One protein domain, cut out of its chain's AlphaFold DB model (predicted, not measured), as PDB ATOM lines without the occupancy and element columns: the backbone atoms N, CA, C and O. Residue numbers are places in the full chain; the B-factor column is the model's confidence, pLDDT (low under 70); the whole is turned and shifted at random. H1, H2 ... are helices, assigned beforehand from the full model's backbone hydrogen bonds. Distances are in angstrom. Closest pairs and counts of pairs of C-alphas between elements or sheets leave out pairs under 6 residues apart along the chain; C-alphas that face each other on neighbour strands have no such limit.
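Overview. This is residues 281 to 319 and 327 to 364 of the 892 residues of the protein "Putative enterotoxin" of Cordyceps sp. RAO-2017 (UniProt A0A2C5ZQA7). Two long helices, H2 and H5, cross at the middle of a rounded body, and H1 and H4 lie crosswise on opposite sides of this pair. Two short helices sit toward the C-terminal ends of H2 and H5, H3 on the side of H4 and H6 on the side of H1. The printed part has 77 residues with six named helices, H1 to H6 in order along the chain, and no named strand; the class is all helix. It is compact, with a radius of gyration of the C-alphas of 11.0 A and spans of 29 by 24 by 18 A.

Arrangement. H2, residues 295 to 308, and H5, residues 342 to 355, touch at a steep tilt of 39 degrees and run the same way; their closest C-alphas are those of Phe 299 and Phe 346, 4.4 A apart. H5 is the hub, touching five other helices. H1, residues 281 to 291, touches H5 about perpendicular, at 77 degrees, with the C-alphas of Ala 283 and Ala 347 closest at 5.1 A. H1 touches residues 295 to 298 of H2 alone, at 88 degrees, the closest C-alphas being those of Ser 287 and Ala 298, 5.7 A apart. H4, residues 327 to 338, touches H5 at 86 degrees through residues 334 to 338 of H4 and 342 to 345 of H5 alone; the C-alphas of Ala 334 and Ala 345 are closest, at 5.6 A. Residues 327 to 331 of H4 touch residues 299 to 304 of H2, with the C-alphas of Gly 300 and Gln 327 closest at 5.7 A. H3, residues 312 to 315, touches residues 348 to 352 of H5 alone; the closest C-alphas, of Leu 315 and Val 349, are 7.0 A apart. H3 and H4 are near each other. H6, residues 359 to 363, touches H5 only at the corner by their link, with the C-alphas of Leu 353 and Arg 359 closest at 5.3 A. H6 is close to H1 but not clearly touching, the closest C-alphas being those of Cys 286 and Cys 363, at 5.9 A. H1 and H4 are apart. Every O i to N i+4 pair is within hydrogen-bond range in H1, H2, H4, H5 and H6; H3 is too short for such a pair.

Along the chain. H2 and H5, each of 14 residues, are each 19.8 A from first to last C-alpha. H4 measures 15.4 A, H1 14.6 A, H6 5.8 A and H3 5.6 A. C-alpha 281, where H1 begins, is at (125.559, 184.419, 133.850); C-alpha 342, where H5 begins, is at (125.031, 184.199, 147.943); C-alpha 363, where H6 ends, is at (138.009, 186.135, 137.425).

Size, cuts and confidence. The two C-alphas farthest apart are those of Thr 289 and Gln 318, 29.9 A. Residues 320 to 326 are not printed, and C-alphas 319 and 327 are 13.3 A apart across this cut, which lies in the link from H3 to H4. The links H1 to H2, H2 to H3, H4 to H5 and H5 to H6 are tight. The mean pLDDT of the printed part is 75.8; residues 288 to 292, 297 and 357 to 364 are under 70.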
ATOM      1  N   GLU A 281     124.946 185.531 134.597       72.06
ATOM      2  CA  GLU A 281     125.559 184.419 133.850       72.06
ATOM      3  C   GLU A 281     127.091 184.482 133.904       72.06
ATOM      4  O   GLU A 281     127.754 183.465 134.100       72.06
ATOM      5  N   ALA A 282     127.661 185.689 133.828       72.44
ATOM      6  CA  ALA A 282     129.104 185.897 133.947       72.44
ATOM      7  C   ALA A 282     129.615 185.608 135.368       72.44
ATOM      8  O   ALA A 282     130.677 185.004 135.540       72.44
ATOM      9  N   ALA A 283     128.848 186.001 136.387       76.12
ATOM     10  CA  ALA A 283     129.145 185.649 137.768       76.12
ATOM     11  C   ALA A 283     129.007 184.132 137.995       76.12
ATOM     12  O   ALA A 283     129.893 183.514 138.578       76.12
ATOM     13  N   ALA A 284     127.960 183.489 137.472       74.62
ATOM     14  CA  ALA A 284     127.790 182.040 137.578       74.62
ATOM     15  C   ALA A 284     128.950 181.272 136.923       74.62
ATOM     16  O   ALA A 284     129.482 180.345 137.533       74.62
ATOM     17  N   ALA A 285     129.405 181.702 135.743       72.94
ATOM     18  CA  ALA A 285     130.561 181.121 135.067       72.94
ATOM     19  C   ALA A 285     131.856 181.277 135.884       72.94
ATOM     20  O   ALA A 285     132.584 180.305 136.055       72.94
ATOM     21  N   CYS A 286     132.132 182.453 136.463       77.31
ATOM     22  CA  CYS A 286     133.312 182.614 137.323       77.31
ATOM     23  C   CYS A 286     133.228 181.758 138.597       77.31
ATOM     24  O   CYS A 286     134.206 181.109 138.974       77.31
ATOM     25  N   SER A 287     132.052 181.706 139.236       74.25
ATOM     26  CA  SER A 287     131.816 180.838 140.394       74.25
ATOM     27  C   SER A 287     132.084 179.372 140.039       74.25
ATOM     28  O   SER A 287     132.818 178.692 140.755       74.25
ATOM     29  N   ALA A 288     131.571 178.900 138.899       66.88
ATOM     30  CA  ALA A 288     131.789 177.544 138.395       66.88
ATOM     31  C   ALA A 288     133.275 177.245 138.140       66.88
ATOM     32  O   ALA A 288     133.789 176.240 138.630       66.88
ATOM     33  N   THR A 289     133.976 178.134 137.436       63.97
ATOM     34  CA  THR A 289     135.357 177.909 136.985       63.97
ATOM     35  C   THR A 289     136.381 177.999 138.115       63.97
ATOM     36  O   THR A 289     137.274 177.161 138.205       63.97
ATOM     37  N   GLN A 290     136.270 178.994 138.996       65.44
ATOM     38  CA  GLN A 290     137.311 179.287 139.990       65.44
ATOM     39  C   GLN A 290     136.967 178.790 141.396       65.44
ATOM     40  O   GLN A 290     137.861 178.495 142.188       65.44
ATOM     41  N   TYR A 291     135.674 178.659 141.696       65.69
ATOM     42  CA  TYR A 291     135.174 178.277 143.017       65.69
ATOM     43  C   TYR A 291     134.327 176.996 142.974       65.69
ATOM     44  O   TYR A 291     133.697 176.640 143.967       65.69
ATOM     45  N   GLY A 292     134.305 176.274 141.845       61.50
ATOM     46  CA  GLY A 292     133.576 175.009 141.697       61.50
ATOM     47  C   GLY A 292     132.056 175.138 141.842       61.50
ATOM     48  O   GLY A 292     131.405 174.182 142.251       61.50
ATOM     49  N   GLY A 293     131.503 176.321 141.572       70.62
ATOM     50  CA  GLY A 293     130.075 176.637 141.673       70.62
ATOM     51  C   GLY A 293     129.626 177.110 143.058       70.62
ATOM     52  O   GLY A 293     128.455 177.440 143.240       70.62
ATOM     53  N   HIS A 294     130.537 177.177 144.034       70.06
ATOM     54  CA  HIS A 294     130.243 177.613 145.399       70.06
ATOM     55  C   HIS A 294     130.152 179.142 145.489       70.06
ATOM     56  O   HIS A 294     131.139 179.847 145.720       70.06
ATOM     57  N   ALA A 295     128.940 179.660 145.287       73.44
ATOM     58  CA  ALA A 295     128.653 181.091 145.279       73.44
ATOM     59  C   ALA A 295     128.980 181.807 146.604       73.44
ATOM     60  O   ALA A 295     129.304 182.988 146.601       73.44
ATOM     61  N   ASP A 296     128.928 181.101 147.728       72.06
ATOM     62  CA  ASP A 296     129.310 181.584 149.056       72.06
ATOM     63  C   ASP A 296     130.820 181.851 149.170       72.06
ATOM     64  O   ASP A 296     131.226 182.904 149.666       72.06
ATOM     65  N   LEU A 297     131.651 180.941 148.651       66.69
ATOM     66  CA  LEU A 297     133.104 181.117 148.588       66.69
ATOM     67  C   LEU A 297     133.482 182.233 147.614       66.69
ATOM     68  O   LEU A 297     134.302 183.093 147.945       66.69
ATOM     69  N   ALA A 298     132.845 182.236 146.442       74.88
ATOM     70  CA  ALA A 298     133.050 183.249 145.417       74.88
ATOM     71  C   ALA A 298     132.704 184.648 145.955       74.88
ATOM     72  O   ALA A 298     133.502 185.581 145.854       74.88
ATOM     73  N   PHE A 299     131.556 184.779 146.624       84.31
ATOM     74  CA  PHE A 299     131.144 186.012 147.285       84.31
ATOM     75  C   PHE A 299     132.082 186.419 148.423       84.31
ATOM     76  O   PHE A 299     132.465 187.583 148.487       84.31
ATOM     77  N   GLY A 300     132.508 185.489 149.283       78.81
ATOM     78  CA  GLY A 300     133.448 185.786 150.367       78.81
ATOM     79  C   GLY A 300     134.781 186.350 149.862       78.81
ATOM     80  O   GLY A 300     135.254 187.368 150.370       78.81
ATOM     81  N   ALA A 301     135.353 185.740 148.820       74.56
ATOM     82  CA  ALA A 301     136.586 186.212 148.188       74.56
ATOM     83  C   ALA A 301     136.410 187.597 147.539       74.56
ATOM     84  O   ALA A 301     137.246 188.489 147.703       74.56
ATOM     85  N   ALA A 302     135.293 187.803 146.841       81.44
ATOM     86  CA  ALA A 302     134.981 189.062 146.173       81.44
ATOM     87  C   ALA A 302     134.723 190.211 147.157       81.44
ATOM     88  O   ALA A 302     135.185 191.339 146.954       81.44
ATOM     89  N   TYR A 303     134.012 189.920 148.247       83.38
ATOM     90  CA  TYR A 303     133.723 190.867 149.316       83.38
ATOM     91  C   TYR A 303     135.011 191.347 149.997       83.38
ATOM     92  O   TYR A 303     135.172 192.548 150.221       83.38
ATOM     93  N   GLU A 304     135.971 190.449 150.247       77.75
ATOM     94  CA  GLU A 304     137.284 190.837 150.775       77.75
ATOM     95  C   GLU A 304     138.057 191.752 149.827       77.75
ATOM     96  O   GLU A 304     138.694 192.711 150.271       77.75
ATOM     97  N   LEU A 305     137.951 191.529 148.517       78.06
ATOM     98  CA  LEU A 305     138.582 192.399 147.531       78.06
ATOM     99  C   LEU A 305     138.011 193.829 147.588       78.06
ATOM    100  O   LEU A 305     138.767 194.805 147.588       78.06
ATOM    101  N   LEU A 306     136.684 193.970 147.703       79.00
ATOM    102  CA  LEU A 306     136.040 195.274 147.902       79.00
ATOM    103  C   LEU A 306     136.404 195.902 149.249       79.00
ATOM    104  O   LEU A 306     136.607 197.119 149.322       79.00
ATOM    105  N   ARG A 307     136.525 195.095 150.307       78.94
ATOM    106  CA  ARG A 307     136.937 195.562 151.637       78.94
ATOM    107  C   ARG A 307     138.348 196.133 151.603       78.94
ATOM    108  O   ARG A 307     138.567 197.234 152.106       78.94
ATOM    109  N   HIS A 308     139.276 195.463 150.919       71.12
ATOM    110  CA  HIS A 308     140.635 195.959 150.696       71.12
ATOM    111  C   HIS A 308     140.682 197.308 149.986       71.12
ATOM    112  O   HIS A 308     141.533 198.140 150.301       71.12
ATOM    113  N   LYS A 309     139.736 197.563 149.083       76.44
ATOM    114  CA  LYS A 309     139.624 198.841 148.374       76.44
ATOM    115  C   LYS A 309     138.828 199.913 149.110       76.44
ATOM    116  O   LYS A 309     138.633 200.989 148.551       76.44
ATOM    117  N   LYS A 310     138.360 199.641 150.335       81.56
ATOM    118  CA  LYS A 310     137.416 200.509 151.062       81.56
ATOM    119  C   LYS A 310     136.170 200.833 150.219       81.56
ATOM    120  O   LYS A 310     135.614 201.922 150.301       81.56
ATOM    121  N   ALA A 311     135.755 199.883 149.380       81.44
ATOM    122  CA  ALA A 311     134.665 200.027 148.420       81.44
ATOM    123  C   ALA A 311     133.407 199.241 148.830       81.44
ATOM    124  O   ALA A 311     132.427 199.226 148.090       81.44
ATOM    125  N   THR A 312     133.391 198.621 150.014       81.81
ATOM    126  CA  THR A 312     132.235 197.875 150.549       81.81
ATOM    127  C   THR A 312     130.978 198.730 150.681       81.81
ATOM    128  O   THR A 312     129.880 198.209 150.515       81.81
ATOM    129  N   ALA A 313     131.108 200.048 150.874       81.06
ATOM    130  CA  ALA A 313     129.974 200.975 150.871       81.06
ATOM    131  C   ALA A 313     129.180 200.957 149.546       81.06
ATOM    132  O   ALA A 313     127.976 201.210 149.552       81.06
ATOM    133  N   LYS A 314     129.815 200.597 148.417       84.69
ATOM    134  CA  LYS A 314     129.149 200.465 147.108       84.69
ATOM    135  C   LYS A 314     128.138 199.311 147.064       84.69
ATOM    136  O   LYS A 314     127.246 199.336 146.225       84.69
ATOM    137  N   LEU A 315     128.237 198.337 147.974       82.31
ATOM    138  CA  LEU A 315     127.259 197.251 148.115       82.31
ATOM    139  C   LEU A 315     125.986 197.682 148.860       82.31
ATOM    140  O   LEU A 315     125.010 196.937 148.891       82.31
ATOM    141  N   GLY A 316     125.988 198.862 149.490       81.56
ATOM    142  CA  GLY A 316     124.885 199.312 150.341       81.56
ATOM    143  C   GLY A 316     124.746 198.524 151.651       81.56
ATOM    144  O   GLY A 316     123.697 198.587 152.286       81.56
ATOM    145  N   CYS A 317     125.782 197.784 152.053       82.19
ATOM    146  CA  CYS A 317     125.840 197.079 153.333       82.19
ATOM    147  C   CYS A 317     126.397 197.992 154.437       82.19
ATOM    148  O   CYS A 317     127.247 198.844 154.168       82.19
ATOM    149  N   GLN A 318     125.934 197.817 155.681       78.62
ATOM    150  CA  GLN A 318     126.514 198.522 156.832       78.62
ATOM    151  C   GLN A 318     127.976 198.098 157.041       78.62
ATOM    152  O   GLN A 318     128.325 196.938 156.810       78.62
ATOM    153  N   GLU A 319     128.836 199.027 157.469       73.56
ATOM    154  CA  GLU A 319     130.226 198.690 157.784       73.56
ATOM    155  C   GLU A 319     130.292 197.654 158.921       73.56
ATOM    156  O   GLU A 319     129.574 197.786 159.918       73.56
ATOM    157  N   GLN A 327     134.503 186.763 156.506       70.38
ATOM    158  CA  GLN A 327     133.423 185.861 156.116       70.38
ATOM    159  C   GLN A 327     132.126 186.125 156.883       70.38
ATOM    160  O   GLN A 327     131.052 186.014 156.296       70.38
ATOM    161  N   ALA A 328     132.198 186.510 158.162       76.31
ATOM    162  CA  ALA A 328     131.008 186.882 158.926       76.31
ATOM    163  C   ALA A 328     130.383 188.176 158.378       76.31
ATOM    164  O   ALA A 328     129.175 188.221 158.158       76.31
ATOM    165  N   ALA A 329     131.214 189.177 158.070       81.38
ATOM    166  CA  ALA A 329     130.792 190.441 157.469       81.38
ATOM    167  C   ALA A 329     130.192 190.257 156.066       81.38
ATOM    168  O   ALA A 329     129.150 190.837 155.758       81.38
ATOM    169  N   ALA A 330     130.809 189.410 155.234       80.12
ATOM    170  CA  ALA A 330     130.257 189.031 153.940       80.12
ATOM    171  C   ALA A 330     128.884 188.367 154.128       80.12
ATOM    172  O   ALA A 330     127.888 188.845 153.589       80.12
ATOM    173  N   ALA A 331     128.789 187.327 154.962       80.19
ATOM    174  CA  ALA A 331     127.536 186.611 155.203       80.19
ATOM    175  C   ALA A 331     126.414 187.516 155.747       80.19
ATOM    176  O   ALA A 331     125.261 187.376 155.336       80.19
ATOM    177  N   ASP A 332     126.731 188.463 156.634       84.62
ATOM    178  CA  ASP A 332     125.781 189.478 157.101       84.62
ATOM    179  C   ASP A 332     125.321 190.404 155.974       84.62
ATOM    180  O   ASP A 332     124.125 190.665 155.849       84.62
ATOM    181  N   CYS A 333     126.233 190.844 155.107       84.69
ATOM    182  CA  CYS A 333     125.902 191.655 153.936       84.69
ATOM    183  C   CYS A 333     124.983 190.903 152.954       84.69
ATOM    184  O   CYS A 333     123.955 191.447 152.540       84.69
ATOM    185  N   ALA A 334     125.267 189.628 152.658       87.12
ATOM    186  CA  ALA A 334     124.383 188.789 151.843       87.12
ATOM    187  C   ALA A 334     122.987 188.646 152.470       87.12
ATOM    188  O   ALA A 334     121.980 188.781 151.773       87.12
ATOM    189  N   ARG A 335     122.900 188.441 153.792       85.69
ATOM    190  CA  ARG A 335     121.613 188.367 154.505       85.69
ATOM    191  C   ARG A 335     120.829 189.675 154.443       85.69
ATOM    192  O   ARG A 335     119.634 189.648 154.162       85.69
ATOM    193  N   GLN A 336     121.483 190.807 154.703       85.19
ATOM    194  CA  GLN A 336     120.831 192.118 154.768       85.19
ATOM    195  C   GLN A 336     120.335 192.596 153.402       85.19
ATOM    196  O   GLN A 336     119.250 193.168 153.314       85.19
ATOM    197  N   ARG A 337     121.125 192.387 152.340       83.69
ATOM    198  CA  ARG A 337     120.870 193.003 151.031       83.69
ATOM    199  C   ARG A 337     120.286 192.057 149.986       83.69
ATOM    200  O   ARG A 337     119.540 192.526 149.124       83.69
ATOM    201  N   HIS A 338     120.606 190.770 150.089       85.31
ATOM    202  CA  HIS A 338     120.270 189.732 149.108       85.31
ATOM    203  C   HIS A 338     119.469 188.580 149.734       85.31
ATOM    204  O   HIS A 338     119.435 187.484 149.197       85.31
ATOM    205  N   GLN A 339     118.849 188.793 150.905       85.94
ATOM    206  CA  GLN A 339     118.028 187.791 151.611       85.94
ATOM    207  C   GLN A 339     118.754 186.457 151.888       85.94
ATOM    208  O   GLN A 339     118.121 185.432 152.124       85.94
ATOM    209  N   GLY A 340     120.092 186.468 151.901       79.69
ATOM    210  CA  GLY A 340     120.924 185.278 152.073       79.69
ATOM    211  C   GLY A 340     121.268 184.536 150.777       79.69
ATOM    212  O   GLY A 340     121.980 183.539 150.853       79.69
ATOM    213  N   ASP A 341     120.829 185.016 149.610       84.19
ATOM    214  CA  ASP A 341     121.231 184.474 148.314       84.19
ATOM    215  C   ASP A 341     122.672 184.894 147.988       84.19
ATOM    216  O   ASP A 341     122.965 186.027 147.597       84.19
ATOM    217  N   THR A 342     123.605 183.964 148.181       80.19
ATOM    218  CA  THR A 342     125.031 184.199 147.943       80.19
ATOM    219  C   THR A 342     125.394 184.267 146.461       80.19
ATOM    220  O   THR A 342     126.425 184.847 146.135       80.19
ATOM    221  N   ALA A 343     124.578 183.719 145.555       79.88
ATOM    222  CA  ALA A 343     124.809 183.821 144.112       79.88
ATOM    223  C   ALA A 343     124.426 185.207 143.598       79.88
ATOM    224  O   ALA A 343     125.180 185.815 142.837       79.88
ATOM    225  N   GLU A 344     123.307 185.744 144.077       83.25
ATOM    226  CA  GLU A 344     122.909 187.123 143.803       83.25
ATOM    227  C   GLU A 344     123.859 188.131 144.464       83.25
ATOM    228  O   GLU A 344     124.264 189.120 143.840       83.25
ATOM    229  N   ALA A 345     124.297 187.848 145.694       84.75
ATOM    230  CA  ALA A 345     125.309 188.653 146.371       84.75
ATOM    231  C   ALA A 345     126.652 188.626 145.622       84.75
ATOM    232  O   ALA A 345     127.279 189.673 145.439       84.75
ATOM    233  N   PHE A 346     127.078 187.454 145.130       85.06
ATOM    234  CA  PHE A 346     128.273 187.338 144.296       85.06
ATOM    235  C   PHE A 346     128.134 188.137 143.007       85.06
ATOM    236  O   PHE A 346     129.013 188.940 142.715       85.06
ATOM    237  N   ALA A 347     127.030 187.979 142.272       85.19
ATOM    238  CA  ALA A 347     126.787 188.711 141.032       85.19
ATOM    239  C   ALA A 347     126.837 190.234 141.237       85.19
ATOM    240  O   ALA A 347     127.446 190.947 140.439       85.19
ATOM    241  N   SER A 348     126.297 190.720 142.356       83.50
ATOM    242  CA  SER A 348     126.311 192.144 142.708       83.50
ATOM    243  C   SER A 348     127.722 192.664 143.003       83.50
ATOM    244  O   SER A 348     128.125 193.714 142.502       83.50
ATOM    245  N   VAL A 349     128.515 191.924 143.785       81.56
ATOM    246  CA  VAL A 349     129.924 192.276 144.038       81.56
ATOM    247  C   VAL A 349     130.745 192.212 142.753       81.56
ATOM    248  O   VAL A 349     131.566 193.090 142.487       81.56
ATOM    249  N   TYR A 350     130.520 191.168 141.964       81.06
ATOM    250  CA  TYR A 350     131.195 190.923 140.703       81.06
ATOM    251  C   TYR A 350     131.001 192.088 139.734       81.06
ATOM    252  O   TYR A 350     131.956 192.531 139.100       81.06
ATOM    253  N   GLU A 351     129.788 192.631 139.656       83.88
ATOM    254  CA  GLU A 351     129.471 193.786 138.820       83.88
ATOM    255  C   GLU A 351     130.182 195.062 139.295       83.88
ATOM    256  O   GLU A 351     130.765 195.788 138.487       83.88
ATOM    257  N   ILE A 352     130.225 195.316 140.608       82.25
ATOM    258  CA  ILE A 352     130.964 196.462 141.169       82.25
ATOM    259  C   ILE A 352     132.455 196.352 140.835       82.25
ATOM    260  O   ILE A 352     133.073 197.325 140.403       82.25
ATOM    261  N   LEU A 353     133.031 195.160 140.998       77.00
ATOM    262  CA  LEU A 353     134.425 194.902 140.654       77.00
ATOM    263  C   LEU A 353     134.674 195.012 139.145       77.00
ATOM    264  O   LEU A 353     135.730 195.498 138.743       77.00
ATOM    265  N   ALA A 354     133.715 194.624 138.302       73.69
ATOM    266  CA  ALA A 354     133.795 194.810 136.857       73.69
ATOM    267  C   ALA A 354     133.847 196.283 136.460       73.69
ATOM    268  O   ALA A 354     134.705 196.663 135.664       73.69
ATOM    269  N   ASN A 355     133.008 197.111 137.074       77.69
ATOM    270  CA  ASN A 355     132.984 198.549 136.821       77.69
ATOM    271  C   ASN A 355     134.257 199.261 137.313       77.69
ATOM    272  O   ASN A 355     134.666 200.257 136.725       77.69
ATOM    273  N   ASP A 356     134.926 198.721 138.335       71.44
ATOM    274  CA  ASP A 356     136.203 199.237 138.845       71.44
ATOM    275  C   ASP A 356     137.440 198.636 138.128       71.44
ATOM    276  O   ASP A 356     138.571 198.811 138.592       71.44
ATOM    277  N   GLY A 357     137.259 197.903 137.017       65.12
ATOM    278  CA  GLY A 357     138.350 197.296 136.234       65.12
ATOM    279  C   GLY A 357     139.031 196.095 136.909       65.12
ATOM    280  O   GLY A 357     140.102 195.663 136.497       65.12
ATOM    281  N   LEU A 358     138.420 195.546 137.959       57.97
ATOM    282  CA  LEU A 358     138.956 194.471 138.803       57.97
ATOM    283  C   LEU A 358     138.353 193.106 138.516       57.97
ATOM    284  O   LEU A 358     138.789 192.122 139.111       57.97
ATOM    285  N   ARG A 359     137.375 193.033 137.609       59.16
ATOM    286  CA  ARG A 359     136.844 191.759 137.110       59.16
ATOM    287  C   ARG A 359     137.963 190.841 136.624       59.16
ATOM    288  O   ARG A 359     137.898 189.645 136.881       59.16
ATOM    289  N   PHE A 360     139.012 191.411 136.030       47.50
ATOM    290  CA  PHE A 360     140.235 190.697 135.675       47.50
ATOM    291  C   PHE A 360     140.924 190.100 136.912       47.50
ATOM    292  O   PHE A 360     141.252 188.936 136.945       47.50
ATOM    293  N   HIS A 361     141.055 190.798 138.032       55.41
ATOM    294  CA  HIS A 361     141.736 190.192 139.186       55.41
ATOM    295  C   HIS A 361     140.929 189.096 139.890       55.41
ATOM    296  O   HIS A 361     141.521 188.169 140.439       55.41
ATOM    297  N   LEU A 362     139.598 189.201 139.892       60.75
ATOM    298  CA  LEU A 362     138.753 188.218 140.564       60.75
ATOM    299  C   LEU A 362     138.505 186.969 139.715       60.75
ATOM    300  O   LEU A 362     138.328 185.904 140.292       60.75
ATOM    301  N   CYS A 363     138.465 187.137 138.388       56.41
ATOM    302  CA  CYS A 363     138.009 186.135 137.425       56.41
ATOM    303  C   CYS A 363     138.827 186.127 136.127       56.41
ATOM    304  O   CYS A 363     138.339 185.665 135.093       56.41
ATOM    305  N   SER A 364     140.058 186.649 136.149       44.97
ATOM    306  CA  SER A 364     141.013 186.370 135.080       44.97
ATOM    307  C   SER A 364     141.263 184.868 135.065       44.97
ATOM    308  O   SER A 364     141.522 184.282 136.123       44.97
TER     309      SER A 364